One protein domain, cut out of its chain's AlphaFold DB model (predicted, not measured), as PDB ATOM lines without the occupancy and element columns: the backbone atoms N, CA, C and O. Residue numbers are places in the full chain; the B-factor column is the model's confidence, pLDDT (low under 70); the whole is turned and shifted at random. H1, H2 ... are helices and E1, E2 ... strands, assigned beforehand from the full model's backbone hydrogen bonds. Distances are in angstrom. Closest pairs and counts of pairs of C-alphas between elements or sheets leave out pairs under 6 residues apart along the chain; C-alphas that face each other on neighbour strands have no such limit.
ATOM      1  N   MET A  70       9.876  -6.899 -28.365       82.12
ATOM      2  CA  MET A  70      10.757  -7.023 -29.516       82.12
ATOM      3  C   MET A  70      11.535  -8.351 -29.464       82.12
ATOM      4  O   MET A  70      11.978  -8.758 -28.388       82.12
ATOM      5  N   PRO A  71      11.785  -9.017 -30.608       84.50
ATOM      6  CA  PRO A  71      12.474 -10.311 -30.623       84.50
ATOM      7  C   PRO A  71      13.855 -10.298 -29.957       84.50
ATOM      8  O   PRO A  71      14.209 -11.245 -29.260       84.50
ATOM      9  N   TRP A  72      14.626  -9.220 -30.126       79.06
ATOM     10  CA  TRP A  72      15.939  -9.090 -29.486       79.06
ATOM     11  C   TRP A  72      15.827  -8.929 -27.964       79.06
ATOM     12  O   TRP A  72      16.662  -9.453 -27.235       79.06
ATOM     13  N   ALA A  73      14.778  -8.256 -27.480       81.62
ATOM     14  CA  ALA A  73      14.515  -8.071 -26.058       81.62
ATOM     15  C   ALA A  73      14.093  -9.401 -25.411       81.62
ATOM     16  O   ALA A  73      14.593  -9.768 -24.350       81.62
ATOM     17  N   ALA A  74      13.268 -10.192 -26.106       83.25
ATOM     18  CA  ALA A  74      12.958 -11.563 -25.707       83.25
ATOM     19  C   ALA A  74      14.208 -12.464 -25.696       83.25
ATOM     20  O   ALA A  74      14.407 -13.230 -24.753       83.25
ATOM     21  N   ALA A  75      15.073 -12.353 -26.710       82.94
ATOM     22  CA  ALA A  75      16.334 -13.091 -26.756       82.94
ATOM     23  C   ALA A  75      17.263 -12.702 -25.595       82.94
ATOM     24  O   ALA A  75      17.859 -13.576 -24.967       82.94
ATOM     25  N   PHE A  76      17.329 -11.410 -25.259       82.44
ATOM     26  CA  PHE A  76      18.078 -10.924 -24.103       82.44
ATOM     27  C   PHE A  76      17.520 -11.467 -22.786       82.44
ATOM     28  O   PHE A  76      18.278 -11.964 -21.959       82.44
ATOM     29  N   GLN A  77      16.194 -11.454 -22.610       85.62
ATOM     30  CA  GLN A  77      15.544 -12.052 -21.442       85.62
ATOM     31  C   GLN A  77      15.885 -13.536 -21.299       85.62
ATOM     32  O   GLN A  77      16.202 -13.998 -20.205       85.62
ATOM     33  N   GLY A  78      15.828 -14.276 -22.409       86.12
ATOM     34  CA  GLY A  78      16.186 -15.688 -22.438       86.12
ATOM     35  C   GLY A  78      17.652 -15.910 -22.079       86.12
ATOM     36  O   GLY A  78      17.967 -16.843 -21.348       86.12
ATOM     37  N   TRP A  79      18.550 -15.038 -22.540       86.62
ATOM     38  CA  TRP A  79      19.958 -15.075 -22.152       86.62
ATOM     39  C   TRP A  79      20.155 -14.826 -20.651       86.62
ATOM     40  O   TRP A  79      20.881 -15.591 -20.016       86.62
ATOM     41  N   LEU A  80      19.475 -13.826 -20.074       85.19
ATOM     42  CA  LEU A  80      19.503 -13.558 -18.633       85.19
ATOM     43  C   LEU A  80      19.033 -14.782 -17.846       85.19
ATOM     44  O   LEU A  80      19.760 -15.287 -16.995       85.19
ATOM     45  N   ASP A  81      17.851 -15.308 -18.167       87.69
ATOM     46  CA  ASP A  81      17.281 -16.438 -17.434       87.69
ATOM     47  C   ASP A  81      18.188 -17.679 -17.544       87.69
ATOM     48  O   ASP A  81      18.579 -18.260 -16.534       87.69
ATOM     49  N   ASN A  82      18.669 -17.999 -18.749       89.69
ATOM     50  CA  ASN A  82      19.581 -19.125 -18.978       89.69
ATOM     51  C   ASN A  82      20.976 -18.944 -18.370       89.69
ATOM     52  O   ASN A  82      21.718 -19.924 -18.272       89.69
ATOM     53  N   THR A  83      21.358 -17.728 -17.982       88.31
ATOM     54  CA  THR A  83      22.660 -17.450 -17.365       88.31
ATOM     55  C   THR A  83      22.555 -17.371 -15.847       88.31
ATOM     56  O   THR A  83      23.489 -17.739 -15.139       88.31
ATOM     57  N   LEU A  84      21.429 -16.908 -15.308       86.38
ATOM     58  CA  LEU A  84      21.396 -16.379 -13.946       86.38
ATOM     59  C   LEU A  84      20.509 -17.186 -13.015       86.38
ATOM     60  O   LEU A  84      20.815 -17.247 -11.835       86.38
ATOM     61  N   THR A  85      19.480 -17.870 -13.501       89.44
ATOM     62  CA  THR A  85      18.523 -18.555 -12.619       89.44
ATOM     63  C   THR A  85      18.992 -19.970 -12.235       89.44
ATOM     64  O   THR A  85      20.029 -20.442 -12.737       89.44
ATOM     65  N   PRO A  86      18.290 -20.669 -11.318       90.56
ATOM     66  CA  PRO A  86      18.625 -22.040 -10.928       90.56
ATOM     67  C   PRO A  86      18.476 -23.057 -12.066       90.56
ATOM     68  O   PRO A  86      19.107 -24.107 -12.033       90.56
ATOM     69  N   GLU A  87      17.684 -22.743 -13.092       91.50
ATOM     70  CA  GLU A  87      17.478 -23.592 -14.272       91.50
ATOM     71  C   GLU A  87      18.685 -23.585 -15.221       91.50
ATOM     72  O   GLU A  87      18.810 -24.456 -16.088       91.50
ATOM     73  N   SER A  88      19.582 -22.610 -15.067       92.44
ATOM     74  CA  SER A  88      20.802 -22.530 -15.857       92.44
ATOM     75  C   SER A  88      21.728 -23.712 -15.568       92.44
ATOM     76  O   SER A  88      22.053 -24.027 -14.423       92.44
ATOM     77  N   ARG A  89      22.208 -24.338 -16.645       92.75
ATOM     78  CA  ARG A  89      23.163 -25.457 -16.602       92.75
ATOM     79  C   ARG A  89      24.621 -25.005 -16.494       92.75
ATOM     80  O   ARG A  89      25.510 -25.848 -16.524       92.75
ATOM     81  N   LEU A  90      24.856 -23.698 -16.412       93.75
ATOM     82  CA  LEU A  90      26.191 -23.119 -16.360       93.75
ATOM     83  C   LEU A  90      26.768 -23.200 -14.947       93.75
ATOM     84  O   LEU A  90      26.101 -22.880 -13.954       93.75
ATOM     85  N   SER A  91      28.043 -23.559 -14.876       94.44
ATOM     86  CA  SER A  91      28.872 -23.438 -13.683       94.44
ATOM     87  C   SER A  91      29.108 -21.974 -13.302       94.44
ATOM     88  O   SER A  91      28.917 -21.053 -14.097       94.44
ATOM     89  N   TYR A  92      29.583 -21.740 -12.079       91.25
ATOM     90  CA  TYR A  92      29.939 -20.399 -11.611       91.25
ATOM     91  C   TYR A  92      30.950 -19.685 -12.530       91.25
ATOM     92  O   TYR A  92      30.797 -18.497 -12.816       91.25
ATOM     93  N   SER A  93      31.973 -20.392 -13.026       90.31
ATOM     94  CA  SER A  93      32.972 -19.812 -13.934       90.31
ATOM     95  C   SER A  93      32.383 -19.464 -15.301       90.31
ATOM     96  O   SER A  93      32.686 -18.394 -15.826       90.31
ATOM     97  N   GLU A  94      31.512 -20.312 -15.849       91.88
ATOM     98  CA  GLU A  94      30.820 -20.045 -17.115       91.88
ATOM     99  C   GLU A  94      29.878 -18.846 -16.988       91.88
ATOM    100  O   GLU A  94      29.912 -17.955 -17.833       91.88
ATOM    101  N   ARG A  95      29.105 -18.751 -15.897       89.75
ATOM    102  CA  ARG A  95      28.243 -17.588 -15.627       89.75
ATOM    103  C   ARG A  95      29.050 -16.295 -15.588       89.75
ATOM    104  O   ARG A  95      28.700 -15.340 -16.274       89.75
ATOM    105  N   LYS A  96      30.181 -16.282 -14.870       85.75
ATOM    106  CA  LYS A  96      31.095 -15.128 -14.863       85.75
ATOM    107  C   LYS A  96      31.611 -14.788 -16.260       85.75
ATOM    108  O   LYS A  96      31.632 -13.615 -16.613       85.75
ATOM    109  N   ALA A  97      32.004 -15.784 -17.053       85.62
ATOM    110  CA  ALA A  97      32.479 -15.556 -18.416       85.62
ATOM    111  C   ALA A  97      31.394 -14.911 -19.294       85.62
ATOM    112  O   ALA A  97      31.660 -13.898 -19.935       85.62
ATOM    113  N   HIS A  98      30.159 -15.421 -19.243       81.44
ATOM    114  CA  HIS A  98      29.017 -14.835 -19.949       81.44
ATOM    115  C   HIS A  98      28.731 -13.395 -19.508       81.44
ATOM    116  O   HIS A  98      28.455 -12.538 -20.341       81.44
ATOM    117  N   MET A  99      28.828 -13.110 -18.208       76.69
ATOM    118  CA  MET A  99      28.597 -11.770 -17.672       76.69
ATOM    119  C   MET A  99      29.701 -10.773 -18.016       76.69
ATOM    120  O   MET A  99      29.416  -9.585 -18.073       76.69
ATOM    121  N   ILE A 100      30.939 -11.226 -18.233       74.69
ATOM    122  CA  ILE A 100      32.064 -10.387 -18.677       74.69
ATOM    123  C   ILE A 100      31.989 -10.134 -20.187       74.69
ATOM    124  O   ILE A 100      32.311  -9.035 -20.631       74.69
ATOM    125  N   ASP A 101      31.504 -11.107 -20.964       73.69
ATOM    126  CA  ASP A 101      31.302 -11.005 -22.418       73.69
ATOM    127  C   ASP A 101      30.054 -10.183 -22.810       73.69
ATOM    128  O   ASP A 101      29.604 -10.176 -23.956       73.69
ATOM    129  N   TRP A 102      29.492  -9.429 -21.864       64.12
ATOM    130  CA  TRP A 102      28.328  -8.575 -22.081       64.12
ATOM    131  C   TRP A 102      28.471  -7.489 -23.164       64.12
ATOM    132  O   TRP A 102      27.430  -7.093 -23.685       64.12
ATOM    133  N   PRO A 103      29.665  -7.014 -23.587       58.81
ATOM    134  CA  PRO A 103      29.768  -6.136 -24.757       58.81
ATOM    135  C   PRO A 103      29.263  -6.790 -26.054       58.81
ATOM    136  O   PRO A 103      28.935  -6.082 -27.003       58.81
ATOM    137  N   ASN A 104      29.179  -8.127 -26.087       64.12
ATOM    138  CA  ASN A 104      28.541  -8.900 -27.153       64.12
ATOM    139  C   ASN A 104      27.070  -9.252 -26.842       64.12
ATOM    140  O   ASN A 104      26.379  -9.826 -27.688       64.12
ATOM    141  N   ALA A 105      26.570  -8.918 -25.648       59.56
ATOM    142  CA  ALA A 105      25.166  -9.063 -25.290       59.56
ATOM    143  C   ALA A 105      24.333  -7.902 -25.877       59.56
ATOM    144  O   ALA A 105      24.829  -6.788 -26.041       59.56
ATOM    145  N   PRO A 106      23.045  -8.125 -26.186       55.53
ATOM    146  CA  PRO A 106      22.178  -7.149 -26.854       55.53
ATOM    147  C   PRO A 106      21.673  -6.026 -25.916       55.53
ATOM    148  O   PRO A 106      20.473  -5.766 -25.850       55.53
ATOM    149  N   SER A 107      22.560  -5.354 -25.171       59.31
ATOM    150  CA  SER A 107      22.206  -4.229 -24.287       59.31
ATOM    151  C   SER A 107      23.283  -3.137 -24.248       59.31
ATOM    152  O   SER A 107      24.420  -3.359 -24.660       59.31
ATOM    153  N   THR A 108      22.929  -1.941 -23.761       57.06
ATOM    154  CA  THR A 108      23.889  -0.841 -23.577       57.06
ATOM    155  C   THR A 108      24.565  -0.899 -22.195       57.06
ATOM    156  O   THR A 108      23.922  -1.302 -21.223       57.06
ATOM    157  N   PRO A 109      25.843  -0.476 -22.083       58.09
ATOM    158  CA  PRO A 109      26.650  -0.577 -20.861       58.09
ATOM    159  C   PRO A 109      25.977  -0.062 -19.589       58.09
ATOM    160  O   PRO A 109      26.007  -0.723 -18.551       58.09
ATOM    161  N   ASP A 110      25.346   1.109 -19.672       58.91
ATOM    162  CA  ASP A 110      24.946   1.887 -18.497       58.91
ATOM    163  C   ASP A 110      23.843   1.224 -17.661       58.91
ATOM    164  O   ASP A 110      23.778   1.423 -16.451       58.91
ATOM    165  N   HIS A 111      23.004   0.392 -18.284       68.69
ATOM    166  CA  HIS A 111      21.904  -0.296 -17.601       68.69
ATOM    167  C   HIS A 111      22.251  -1.739 -17.217       68.69
ATOM    168  O   HIS A 111      21.567  -2.328 -16.384       68.69
ATOM    169  N   PHE A 112      23.320  -2.310 -17.788       72.88
ATOM    170  CA  PHE A 112      23.717  -3.697 -17.535       72.88
ATOM    171  C   PHE A 112      24.888  -3.842 -16.555       72.88
ATOM    172  O   PHE A 112      24.921  -4.791 -15.776       72.88
ATOM    173  N   VAL A 113      25.812  -2.877 -16.500       74.25
ATOM    174  CA  VAL A 113      26.879  -2.839 -15.478       74.25
ATOM    175  C   VAL A 113      26.355  -3.031 -14.041       74.25
ATOM    176  O   VAL A 113      26.960  -3.819 -13.310       74.25
ATOM    177  N   PRO A 114      25.220  -2.425 -13.633       74.94
ATOM    178  CA  PRO A 114      24.623  -2.662 -12.319       74.94
ATOM    179  C   PRO A 114      24.362  -4.130 -12.005       74.94
ATOM    180  O   PRO A 114      24.615  -4.611 -10.900       74.94
ATOM    181  N   PHE A 115      23.911  -4.848 -13.024       74.25
ATOM    182  CA  PHE A 115      23.634  -6.264 -12.972       74.25
ATOM    183  C   PHE A 115      24.903  -7.078 -12.709       74.25
ATOM    184  O   PHE A 115      24.932  -7.969 -11.857       74.25
ATOM    185  N   VAL A 116      25.981  -6.729 -13.417       78.38
ATOM    186  CA  VAL A 116      27.294  -7.360 -13.259       78.38
ATOM    187  C   VAL A 116      27.863  -7.106 -11.866       78.38
ATOM    188  O   VAL A 116      28.392  -8.027 -11.243       78.38
ATOM    189  N   THR A 117      27.701  -5.889 -11.344       78.38
ATOM    190  CA  THR A 117      28.101  -5.539  -9.978       78.38
ATOM    191  C   THR A 117      27.343  -6.360  -8.935       78.38
ATOM    192  O   THR A 117      27.977  -6.943  -8.055       78.38
ATOM    193  N   ALA A 118      26.013  -6.457  -9.041       78.00
ATOM    194  CA  ALA A 118      25.190  -7.207  -8.093       78.00
ATOM    195  C   ALA A 118      25.547  -8.703  -8.066       78.00
ATOM    196  O   ALA A 118      25.751  -9.274  -6.994       78.00
ATOM    197  N   ALA A 119      25.707  -9.332  -9.233       80.06
ATOM    198  CA  ALA A 119      26.102 -10.735  -9.299       80.06
ATOM    199  C   ALA A 119      27.542 -10.961  -8.816       80.06
ATOM    200  O   ALA A 119      27.807 -11.938  -8.124       80.06
ATOM    201  N   GLY A 120      28.476 -10.052  -9.123       79.88
ATOM    202  CA  GLY A 120      29.845 -10.120  -8.608       79.88
ATOM    203  C   GLY A 120      29.918 -10.036  -7.080       79.88
ATOM    204  O   GLY A 120      30.804 -10.639  -6.480       79.88
ATOM    205  N   ALA A 121      28.976  -9.326  -6.452       79.69
ATOM    206  CA  ALA A 121      28.870  -9.225  -5.001       79.69
ATOM    207  C   ALA A 121      28.112 -10.399  -4.353       79.69
ATOM    208  O   ALA A 121      28.368 -10.710  -3.194       79.69
ATOM    209  N   GLY A 122      27.156 -11.007  -5.063       79.69
ATOM    210  CA  GLY A 122      26.211 -11.961  -4.475       79.69
ATOM    211  C   GLY A 122      26.337 -13.419  -4.925       79.69
ATOM    212  O   GLY A 122      25.830 -14.295  -4.226       79.69
ATOM    213  N   MET A 123      26.964 -13.714  -6.067       83.50
ATOM    214  CA  MET A 123      27.147 -15.099  -6.514       83.50
ATOM    215  C   MET A 123      28.196 -15.817  -5.665       83.50
ATOM    216  O   MET A 123      29.335 -15.365  -5.556       83.50
ATOM    217  N   GLU A 124      27.847 -17.001  -5.172       85.94
ATOM    218  CA  GLU A 124      28.774 -17.904  -4.484       85.94
ATOM    219  C   GLU A 124      29.061 -19.137  -5.355       85.94
ATOM    220  O   GLU A 124      28.211 -19.567  -6.133       85.94
ATOM    221  N   GLU A 125      30.243 -19.753  -5.232       86.31
ATOM    222  CA  GLU A 125      30.608 -20.932  -6.042       86.31
ATOM    223  C   GLU A 125      29.639 -22.110  -5.863       86.31
ATOM    224  O   GLU A 125      29.294 -22.795  -6.826       86.31
ATOM    225  N   ASN A 126      29.171 -22.324  -4.633       89.00
ATOM    226  CA  ASN A 126      28.201 -23.354  -4.262       89.00
ATOM    227  C   ASN A 126      26.737 -22.916  -4.460       89.00
ATOM    228  O   ASN A 126      25.845 -23.764  -4.407       89.00
ATOM    229  N   LYS A 127      26.475 -21.621  -4.685       88.69
ATOM    230  CA  LYS A 127      25.139 -21.059  -4.932       88.69
ATOM    231  C   LYS A 127      25.210 -19.874  -5.915       88.69
ATOM    232  O   LYS A 127      24.993 -18.724  -5.533       88.69
ATOM    233  N   PRO A 128      25.505 -20.132  -7.200       90.06
ATOM    234  CA  PRO A 128      25.743 -19.062  -8.170       90.06
ATOM    235  C   PRO A 128      24.450 -18.482  -8.758       90.06
ATOM    236  O   PRO A 128      24.468 -17.439  -9.409       90.06
ATOM    237  N   ALA A 129      23.327 -19.175  -8.577       90.88
ATOM    238  CA  ALA A 129      22.053 -18.784  -9.151       90.88
ATOM    239  C   ALA A 129      21.397 -17.630  -8.380       90.88
ATOM    240  O   ALA A 129      21.395 -17.608  -7.148       90.88
ATOM    241  N   ALA A 130      20.793 -16.728  -9.140       88.62
ATOM    242  CA  ALA A 130      19.898 -15.685  -8.684       88.62
ATOM    243  C   ALA A 130      18.462 -16.204  -8.568       88.62
ATOM    244  O   ALA A 130      18.050 -17.097  -9.309       88.62
ATOM    245  N   GLU A 131      17.658 -15.568  -7.730       87.06
ATOM    246  CA  GLU A 131      16.207 -15.726  -7.696       87.06
ATOM    247  C   GLU A 131      15.614 -14.610  -8.533       87.06
ATOM    248  O   GLU A 131      15.931 -13.436  -8.338       87.06
ATOM    249  N   LYS A 132      14.746 -14.979  -9.472       83.56
ATOM    250  CA  LYS A 132      13.991 -14.014 -10.256       83.56
ATOM    251  C   LYS A 132      12.812 -13.527  -9.422       83.56
ATOM    252  O   LYS A 132      11.827 -14.241  -9.265       83.56
ATOM    253  N   LEU A 133      12.921 -12.307  -8.909       80.31
ATOM    254  CA  LEU A 133      11.891 -11.676  -8.085       80.31
ATOM    255  C   LEU A 133      10.738 -11.142  -8.932       80.31
ATOM    256  O   LEU A 133       9.577 -11.184  -8.530       80.31
ATOM    257  N   PHE A 134      11.065 -10.609 -10.110       77.81
ATOM    258  CA  PHE A 134      10.086 -10.013 -11.006       77.81
ATOM    259  C   PHE A 134      10.527 -10.120 -12.469       77.81
ATOM    260  O   PHE A 134      11.716 -10.190 -12.781       77.81
ATOM    261  N   GLY A 135       9.552 -10.121 -13.378       77.62
ATOM    262  CA  GLY A 135       9.752 -10.004 -14.818       77.62
ATOM    263  C   GLY A 135       8.648  -9.149 -15.436       77.62
ATOM    264  O   GLY A 135       7.534  -9.104 -14.919       77.62
ATOM    265  N   GLY A 136       8.956  -8.476 -16.540       77.81
ATOM    266  CA  GLY A 136       8.012  -7.615 -17.252       77.81
ATOM    267  C   GLY A 136       8.731  -6.705 -18.240       77.81
ATOM    268  O   GLY A 136       9.937  -6.489 -18.110       77.81
ATOM    269  N   TRP A 137       7.994  -6.197 -19.231       78.06
ATOM    270  CA  TRP A 137       8.547  -5.421 -20.341       78.06
ATOM    271  C   TRP A 137       7.629  -4.271 -20.763       78.06
ATOM    272  O   TRP A 137       6.545  -4.485 -21.291       78.06
ATOM    273  N   GLY A 138       8.085  -3.034 -20.608       76.81
ATOM    274  CA  GLY A 138       7.380  -1.845 -21.099       76.81
ATOM    275  C   GLY A 138       7.863  -1.430 -22.485       76.81
ATOM    276  O   GLY A 138       9.019  -1.668 -22.839       76.81
ATOM    277  N   MET A 139       7.002  -0.787 -23.280       75.56
ATOM    278  CA  MET A 139       7.374  -0.190 -24.574       75.56
ATOM    279  C   MET A 139       8.060  -1.184 -25.535       75.56
ATOM    280  O   MET A 139       8.882  -0.805 -26.369       75.56
ATOM    281  N   GLY A 140       7.779  -2.481 -25.389       77.69
ATOM    282  CA  GLY A 140       8.382  -3.566 -26.163       77.69
ATOM    283  C   GLY A 140       9.867  -3.859 -25.888       77.69
ATOM    284  O   GLY A 140      10.395  -4.784 -26.502       77.69
ATOM    285  N   HIS A 141      10.561  -3.113 -25.014       78.38
ATOM    286  CA  HIS A 141      12.010  -3.291 -24.784       78.38
ATOM    287  C   HIS A 141      12.591  -2.733 -23.474       78.38
ATOM    288  O   HIS A 141      13.787  -2.888 -23.232       78.38
ATOM    289  N   LEU A 142      11.791  -2.102 -22.618       78.81
ATOM    290  CA  LEU A 142      12.221  -1.686 -21.283       78.81
ATOM    291  C   LEU A 142      11.995  -2.839 -20.309       78.81
ATOM    292  O   LEU A 142      10.857  -3.110 -19.931       78.81
ATOM    293  N   SER A 143      13.071  -3.533 -19.941       78.88
ATOM    294  CA  SER A 143      13.004  -4.628 -18.974       78.88
ATOM    295  C   SER A 143      12.802  -4.103 -17.558       78.88
ATOM    296  O   SER A 143      13.447  -3.143 -17.145       78.88
ATOM    297  N   PHE A 144      11.960  -4.800 -16.804       78.31
ATOM    298  CA  PHE A 144      11.801  -4.636 -15.357       78.31
ATOM    299  C   PHE A 144      12.297  -5.869 -14.594       78.31
ATOM    300  O   PHE A 144      12.031  -6.024 -13.404       78.31
ATOM    301  N   ALA A 145      12.975  -6.792 -15.282       78.94
ATOM    302  CA  ALA A 145      13.413  -8.038 -14.679       78.94
ATOM    303  C   ALA A 145      14.341  -7.771 -13.486       78.94
ATOM    304  O   ALA A 145      15.356  -7.091 -13.607       78.94
ATOM    305  N   SER A 146      13.969  -8.321 -12.333       81.12
ATOM    306  CA  SER A 146      14.651  -8.104 -11.059       81.12
ATOM    307  C   SER A 146      15.135  -9.437 -10.516       81.12
ATOM    308  O   SER A 146      14.374 -10.409 -10.475       81.12
ATOM    309  N   TYR A 147      16.397  -9.474 -10.097       82.19
ATOM    310  CA  TYR A 147      17.066 -10.679  -9.626       82.19
ATOM    311  C   TYR A 147      17.780 -10.393  -8.310       82.19
ATOM    312  O   TYR A 147      18.333  -9.310  -8.127       82.19
ATOM    313  N   ALA A 148      17.786 -11.371  -7.414       82.75
ATOM    314  CA  ALA A 148      18.500 -11.293  -6.149       82.75
ATOM    315  C   ALA A 148      19.552 -12.392  -6.044       82.75
ATOM    316  O   ALA A 148      19.394 -13.461  -6.630       82.75
ATOM    317  N   TRP A 149      20.565 -12.167  -5.206       78.56
ATOM    318  CA  TRP A 149      21.540 -13.175  -4.788       78.56
ATOM    319  C   TRP A 149      21.758 -13.164  -3.274       78.56
ATOM    320  O   TRP A 149      21.449 -12.194  -2.576       78.56
TER     321      TRP A 149
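What this domain is: This is residues 70 to 149 of the 151 residues of an uncharacterized protein of Phytophthora parasitica P1976 (UniProt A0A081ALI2). Three helices make a loose triangle, H1 and H3 running much the same way but apart and H2 folding back from the end of H1, where it meets only residues 83 to 84, to come close to H3; a small hairpin of strands, E1 and E2, lies on the side away from H2, near residues 80 to 84 of H1 and, with E2, near residues 115 to 122 of H3. The printed part has 80 residues with three named helices, then two named antiparallel strands, and is mostly helix. It is compact, with a radius of gyration of the C-alphas of 12.0 A and spans of 37 by 25 by 21 A.

How they stand to each other: H1, residues 71 to 84, and H2, residues 92 to 100, form a helical hairpin and only just touch, with 3 pairs of C-alphas within 8 A, H1 with residues 83 to 84 alone; the closest C-alphas, Thr 83 and Arg 95, are 5.8 A apart. H3, residues 109 to 122, is close to but not clearly touching H2; the closest C-alphas, Met 99 and Val 116, are 6.4 A apart. E1, residues 131 to 134, and E2, residues 146 to 148, are an antiparallel hairpin; N 131 and O 148 are 2.9 A apart, within hydrogen-bond range. In H1 and H2 every O i to N i+4 pair is within range, in H3 8 of 10.

Where its parts are: H1 begins at C-alpha 71 (12.474, -10.311, -30.623) and is 19.9 A long, H2 12.4 A, H3 20.0 A, E1 9.0 A and E2 7.0 A, ending at C-alpha 148 (18.500, -11.293, -6.149).

The domain as a whole: The printed part has no cut; the link E1 to E2 is long. Residues 102 to 111 have pLDDT under 70.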